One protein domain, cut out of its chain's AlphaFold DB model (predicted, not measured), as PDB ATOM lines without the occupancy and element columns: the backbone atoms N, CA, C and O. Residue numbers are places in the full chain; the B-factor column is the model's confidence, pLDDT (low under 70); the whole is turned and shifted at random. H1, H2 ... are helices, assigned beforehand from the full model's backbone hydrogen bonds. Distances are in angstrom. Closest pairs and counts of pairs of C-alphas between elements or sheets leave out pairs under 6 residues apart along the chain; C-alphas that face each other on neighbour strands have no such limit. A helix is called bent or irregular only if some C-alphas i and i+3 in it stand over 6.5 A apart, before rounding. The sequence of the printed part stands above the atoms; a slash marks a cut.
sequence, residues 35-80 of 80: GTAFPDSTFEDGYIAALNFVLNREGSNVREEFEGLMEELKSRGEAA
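This is residues 35 to 80 of the 80 residues of an uncharacterized protein of Vibrio cholerae (UniProt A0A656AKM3). Two helices of similar length make a loose, open L: H1 is one arm, and H2 is the other, which points away from H1 along the longest axis. The link of residues 55 to 62 makes the corner, and the helices have no contact with each other. The printed part has 46 residues with two named helices, H1 then H2, and no named strand; the class is all helix. It is loose, with a radius of gyration of the C-alphas of 13.2 A, and elongated, spanning 36 by 22 by 13 A.

Residues 35 to 42 come before H1, residues 43 to 54. Residues 39 to 45, of which 43 to 45 belong to H1, stand free. A short link of 8 residues follows, and then H2, residues 63 to 75. H1 and H2 are apart: no C-alpha of the one is within 8 A of the other. Residues 72 to 77, of which 72 to 75 belong to H2, stand free too. In H1 and H2 every O i to N i+4 pair is within hydrogen-bond range.

H1 runs from C-alpha 43 at (-40.718, -28.607, 40.180) to C-alpha 54 at (-31.248, -42.631, 37.707), 17.1 A. H2, the longest helix with 13 residues, runs 18.2 A from C-alpha 63 at (-34.893, -36.596, 25.301) to C-alpha 75 at (-34.862, -26.574, 10.071). Neither helix is bent.

The C-alphas of Leu 55 and Gly 77 are the two farthest apart, 37.1 A. The printed part has no cut and ends at Ala 80, the chain's last residue. No link is long. The mean pLDDT of the printed part is 83.9; residues 35 to 39 and 78 to 80 are under 70.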
ATOM      1  N   GLY A  35     -39.803 -21.009  30.928       59.09
ATOM      2  CA  GLY A  35     -39.852 -21.824  32.140       59.09
ATOM      3  C   GLY A  35     -39.355 -23.239  31.921       59.09
ATOM      4  O   GLY A  35     -38.501 -23.485  31.085       59.09
ATOM      5  N   THR A  36     -39.841 -24.141  32.765       61.56
ATOM      6  CA  THR A  36     -39.451 -25.549  32.745       61.56
ATOM      7  C   THR A  36     -39.956 -26.205  31.459       61.56
ATOM      8  O   THR A  36     -41.060 -25.865  31.034       61.56
ATOM      9  N   ALA A  37     -39.213 -27.197  30.949       61.09
ATOM     10  CA  ALA A  37     -39.622 -28.081  29.845       61.09
ATOM     11  C   ALA A  37     -41.000 -28.744  30.071       61.09
ATOM     12  O   ALA A  37     -41.646 -29.260  29.171       61.09
ATOM     13  N   PHE A  38     -41.501 -28.655  31.302       64.25
ATOM     14  CA  PHE A  38     -42.826 -29.054  31.713       64.25
ATOM     15  C   PHE A  38     -43.712 -27.823  31.973       64.25
ATOM     16  O   PHE A  38     -43.729 -27.297  33.092       64.25
ATOM     17  N   PRO A  39     -44.491 -27.345  30.987       64.69
ATOM     18  CA  PRO A  39     -45.445 -26.257  31.209       64.69
ATOM     19  C   PRO A  39     -46.597 -26.664  32.145       64.69
ATOM     20  O   PRO A  39     -47.170 -25.807  32.816       64.69
ATOM     21  N   ASP A  40     -46.895 -27.966  32.219       73.06
ATOM     22  CA  ASP A  40     -47.986 -28.539  33.015       73.06
ATOM     23  C   ASP A  40     -47.513 -29.299  34.270       73.06
ATOM     24  O   ASP A  40     -48.347 -29.836  35.001       73.06
ATOM     25  N   SER A  41     -46.201 -29.388  34.534       76.06
ATOM     26  CA  SER A  41     -45.675 -30.112  35.708       76.06
ATOM     27  C   SER A  41     -45.062 -29.188  36.753       76.06
ATOM     28  O   SER A  41     -44.693 -28.043  36.491       76.06
ATOM     29  N   THR A  42     -44.978 -29.699  37.977       82.75
ATOM     30  CA  THR A  42     -44.355 -28.999  39.099       82.75
ATOM     31  C   THR A  42     -42.843 -29.223  39.126       82.75
ATOM     32  O   THR A  42     -42.300 -30.124  38.485       82.75
ATOM     33  N   PHE A  43     -42.143 -28.411  39.915       81.69
ATOM     34  CA  PHE A  43     -40.718 -28.607  40.180       81.69
ATOM     35  C   PHE A  43     -40.440 -29.988  40.799       81.69
ATOM     36  O   PHE A  43     -39.466 -30.654  40.443       81.69
ATOM     37  N   GLU A  44     -41.311 -30.436  41.704       89.44
ATOM     38  CA  GLU A  44     -41.230 -31.737  42.362       89.44
ATOM     39  C   GLU A  44     -41.366 -32.900  41.370       89.44
ATOM     40  O   GLU A  44     -40.639 -33.886  41.500       89.44
ATOM     41  N   ASP A  45     -42.228 -32.775  40.357       87.81
ATOM     42  CA  ASP A  45     -42.391 -33.797  39.313       87.81
ATOM     43  C   ASP A  45     -41.091 -33.994  38.520       87.81
ATOM     44  O   ASP A  45     -40.672 -35.128  38.282       87.81
ATOM     45  N   GLY A  46     -40.388 -32.900  38.201       86.38
ATOM     46  CA  GLY A  46     -39.073 -32.954  37.556       86.38
ATOM     47  C   GLY A  46     -38.018 -33.656  38.419       86.38
ATOM     48  O   GLY A  46     -37.251 -34.485  37.922       86.38
ATOM     49  N   TYR A  47     -38.012 -33.397  39.732       89.62
ATOM     50  CA  TYR A  47     -37.134 -34.105  40.674       89.62
ATOM     51  C   TYR A  47     -37.437 -35.603  40.738       89.62
ATOM     52  O   TYR A  47     -36.516 -36.423  40.759       89.62
ATOM     53  N   ILE A  48     -38.719 -35.970  40.777       92.94
ATOM     54  CA  ILE A  48     -39.151 -37.369  40.816       92.94
ATOM     55  C   ILE A  48     -38.733 -38.086  39.530       92.94
ATOM     56  O   ILE A  48     -38.146 -39.167  39.613       92.94
ATOM     57  N   ALA A  49     -38.958 -37.474  38.366       91.56
ATOM     58  CA  ALA A  49     -38.580 -38.037  37.074       91.56
ATOM     59  C   ALA A  49     -37.060 -38.252  36.965       91.56
ATOM     60  O   ALA A  49     -36.618 -39.346  36.611       91.56
ATOM     61  N   ALA A  50     -36.246 -37.273  37.377       91.44
ATOM     62  CA  ALA A  50     -34.787 -37.406  37.383       91.44
ATOM     63  C   ALA A  50     -34.311 -38.572  38.273       91.44
ATOM     64  O   ALA A  50     -33.425 -39.345  37.895       91.44
ATOM     65  N   LEU A  51     -34.922 -38.744  39.451       93.38
ATOM     66  CA  LEU A  51     -34.618 -39.871  40.335       93.38
ATOM     67  C   LEU A  51     -35.068 -41.207  39.732       93.38
ATOM     68  O   LEU A  51     -34.332 -42.191  39.825       93.38
ATOM     69  N   ASN A  52     -36.241 -41.260  39.099       93.75
ATOM     70  CA  ASN A  52     -36.731 -42.465  38.432       93.75
ATOM     71  C   ASN A  52     -35.863 -42.860  37.233       93.75
ATOM     72  O   ASN A  52     -35.621 -44.058  37.059       93.75
ATOM     73  N   PHE A  53     -35.335 -41.893  36.477       92.69
ATOM     74  CA  PHE A  53     -34.334 -42.133  35.438       92.69
ATOM     75  C   PHE A  53     -33.068 -42.745  36.039       92.69
ATOM     76  O   PHE A  53     -32.678 -43.848  35.675       92.69
ATOM     77  N   VAL A  54     -32.472 -42.118  37.060       91.69
ATOM     78  CA  VAL A  54     -31.248 -42.631  37.707       91.69
ATOM     79  C   VAL A  54     -31.438 -44.040  38.296       91.69
ATOM     80  O   VAL A  54     -30.498 -44.848  38.296       91.69
ATOM     81  N   LEU A  55     -32.650 -44.343  38.772       91.62
ATOM     82  CA  LEU A  55     -33.076 -45.648  39.283       91.62
ATOM     83  C   LEU A  55     -33.478 -46.657  38.193       91.62
ATOM     84  O   LEU A  55     -33.813 -47.793  38.540       91.62
ATOM     85  N   ASN A  56     -33.459 -46.273  36.913       91.88
ATOM     86  CA  ASN A  56     -33.923 -47.072  35.776       91.88
ATOM     87  C   ASN A  56     -35.351 -47.610  35.951       91.88
ATOM     88  O   ASN A  56     -35.660 -48.758  35.622       91.88
ATOM     89  N   ARG A  57     -36.213 -46.788  36.545       93.31
ATOM     90  CA  ARG A  57     -37.654 -47.043  36.648       93.31
ATOM     91  C   ARG A  57     -38.397 -46.461  35.458       93.31
ATOM     92  O   ARG A  57     -39.376 -47.050  35.016       93.31
ATOM     93  N   GLU A  58     -37.907 -45.336  34.953       92.62
ATOM     94  CA  GLU A  58     -38.473 -44.599  33.830       92.62
ATOM     95  C   GLU A  58     -37.353 -44.205  32.860       92.62
ATOM     96  O   GLU A  58     -36.173 -44.200  33.219       92.62
ATOM     97  N   GLY A  59     -37.724 -43.947  31.606       92.44
ATOM     98  CA  GLY A  59     -36.795 -43.453  30.593       92.44
ATOM     99  C   GLY A  59     -36.449 -41.979  30.791       92.44
ATOM    100  O   GLY A  59     -36.937 -41.332  31.714       92.44
ATOM    101  N   SER A  60     -35.615 -41.458  29.891       91.25
ATOM    102  CA  SER A  60     -35.364 -40.018  29.807       91.25
ATOM    103  C   SER A  60     -36.676 -39.277  29.572       91.25
ATOM    104  O   SER A  60     -37.433 -39.641  28.670       91.25
ATOM    105  N   ASN A  61     -36.922 -38.246  30.372       88.06
ATOM    106  CA  ASN A  61     -38.088 -37.379  30.241       88.06
ATOM    107  C   ASN A  61     -37.811 -36.127  29.397       88.06
ATOM    108  O   ASN A  61     -38.760 -35.474  28.997       88.06
ATOM    109  N   VAL A  62     -36.544 -35.807  29.116       90.19
ATOM    110  CA  VAL A  62     -36.140 -34.615  28.341       90.19
ATOM    111  C   VAL A  62     -35.723 -34.936  26.906       90.19
ATOM    112  O   VAL A  62     -35.599 -34.049  26.067       90.19
ATOM    113  N   ARG A  63     -35.473 -36.210  26.591       91.38
ATOM    114  CA  ARG A  63     -34.893 -36.596  25.301       91.38
ATOM    115  C   ARG A  63     -35.784 -36.282  24.103       91.38
ATOM    116  O   ARG A  63     -35.262 -35.844  23.086       91.38
ATOM    117  N   GLU A  64     -37.080 -36.561  24.190       89.62
ATOM    118  CA  GLU A  64     -38.005 -36.347  23.069       89.62
ATOM    119  C   GLU A  64     -38.124 -34.856  22.734       89.62
ATOM    120  O   GLU A  64     -37.966 -34.467  21.578       89.62
ATOM    121  N   GLU A  65     -38.296 -34.021  23.758       87.56
ATOM    122  CA  GLU A  65     -38.338 -32.562  23.630       87.56
ATOM    123  C   GLU A  65     -37.023 -32.015  23.074       87.56
ATOM    124  O   GLU A  65     -37.028 -31.198  22.153       87.56
ATOM    125  N   PHE A  66     -35.884 -32.515  23.561       90.06
ATOM    126  CA  PHE A  66     -34.574 -32.126  23.048       90.06
ATOM    127  C   PHE A  66     -34.393 -32.511  21.575       90.06
ATOM    128  O   PHE A  66     -33.919 -31.704  20.777       90.06
ATOM    129  N   GLU A  67     -34.761 -33.734  21.185       91.50
ATOM    130  CA  GLU A  67     -34.673 -34.180  19.790       91.50
ATOM    131  C   GLU A  67     -35.570 -33.327  18.874       91.50
ATOM    132  O   GLU A  67     -35.117 -32.917  17.802       91.50
ATOM    133  N   GLY A  68     -36.780 -32.981  19.328       89.94
ATOM    134  CA  GLY A  68     -37.681 -32.058  18.631       89.94
ATOM    135  C   GLY A  68     -37.084 -30.658  18.472       89.94
ATOM    136  O   GLY A  68     -37.002 -30.143  17.357       89.94
ATOM    137  N   LEU A  69     -36.570 -30.076  19.557       88.75
ATOM    138  CA  LEU A  69     -35.885 -28.781  19.544       88.75
ATOM    139  C   LEU A  69     -34.698 -28.772  18.568       88.75
ATOM    140  O   LEU A  69     -34.533 -27.832  17.789       88.75
ATOM    141  N   MET A  70     -33.875 -29.821  18.563       89.81
ATOM    142  CA  MET A  70     -32.734 -29.925  17.649       89.81
ATOM    143  C   MET A  70     -33.170 -30.028  16.182       89.81
ATOM    144  O   MET A  70     -32.509 -29.467  15.301       89.81
ATOM    145  N   GLU A  71     -34.275 -30.719  15.896       91.25
ATOM    146  CA  GLU A  71     -34.859 -30.768  14.555       91.25
ATOM    147  C   GLU A  71     -35.393 -29.393  14.122       91.25
ATOM    148  O   GLU A  71     -35.120 -28.950  12.999       91.25
ATOM    149  N   GLU A  72     -36.061 -28.669  15.021       87.44
ATOM    150  CA  GLU A  72     -36.519 -27.300  14.780       87.44
ATOM    151  C   GLU A  72     -35.349 -26.347  14.498       87.44
ATOM    152  O   GLU A  72     -35.353 -25.653  13.476       87.44
ATOM    153  N   LEU A  73     -34.308 -26.350  15.337       86.69
ATOM    154  CA  LEU A  73     -33.102 -25.534  15.143       86.69
ATOM    155  C   LEU A  73     -32.406 -25.861  13.817       86.69
ATOM    156  O   LEU A  73     -31.991 -24.961  13.078       86.69
ATOM    157  N   LYS A  74     -32.338 -27.146  13.458       88.50
ATOM    158  CA  LYS A  74     -31.800 -27.588  12.167       88.50
ATOM    159  C   LYS A  74     -32.632 -27.071  10.997       88.50
ATOM    160  O   LYS A  74     -32.062 -26.612  10.008       88.50
ATOM    161  N   SER A  75     -33.961 -27.103  11.104       87.00
ATOM    162  CA  SER A  75     -34.862 -26.574  10.071       87.00
ATOM    163  C   SER A  75     -34.720 -25.056   9.883       87.00
ATOM    164  O   SER A  75     -34.883 -24.550   8.772       87.00
ATOM    165  N   ARG A  76     -34.348 -24.338  10.951       84.38
ATOM    166  CA  ARG A  76     -34.103 -22.887  10.958       84.38
ATOM    167  C   ARG A  76     -32.697 -22.497  10.490       84.38
ATOM    168  O   ARG A  76     -32.432 -21.313  10.312       84.38
ATOM    169  N   GLY A  77     -31.812 -23.469  10.257       78.56
ATOM    170  CA  GLY A  77     -30.410 -23.219   9.910       78.56
ATOM    171  C   GLY A  77     -29.566 -22.721  11.088       78.56
ATOM    172  O   GLY A  77     -28.517 -22.124  10.875       78.56
ATOM    173  N   GLU A  78     -30.036 -22.949  12.315       68.69
ATOM    174  CA  GLU A  78     -29.398 -22.527  13.568       68.69
ATOM    175  C   GLU A  78     -28.659 -23.686  14.264       68.69
ATOM    176  O   GLU A  78     -27.973 -23.471  15.259       68.69
ATOM    177  N   ALA A  79     -28.744 -24.911  13.726       59.62
ATOM    178  CA  ALA A  79     -27.890 -26.021  14.142       59.62
ATOM    179  C   ALA A  79     -26.493 -25.862  13.514       59.62
ATOM    180  O   ALA A  79     -26.344 -26.021  12.299       59.62
ATOM    181  N   ALA A  80     -25.505 -25.510  14.339       54.16
ATOM    182  CA  ALA A  80     -24.092 -25.424  13.958       54.16
ATOM    183  C   ALA A  80     -23.453 -26.808  13.760       54.16
ATOM    184  O   ALA A  80     -23.778 -27.733  14.538       54.16
TER     185      ALA A  80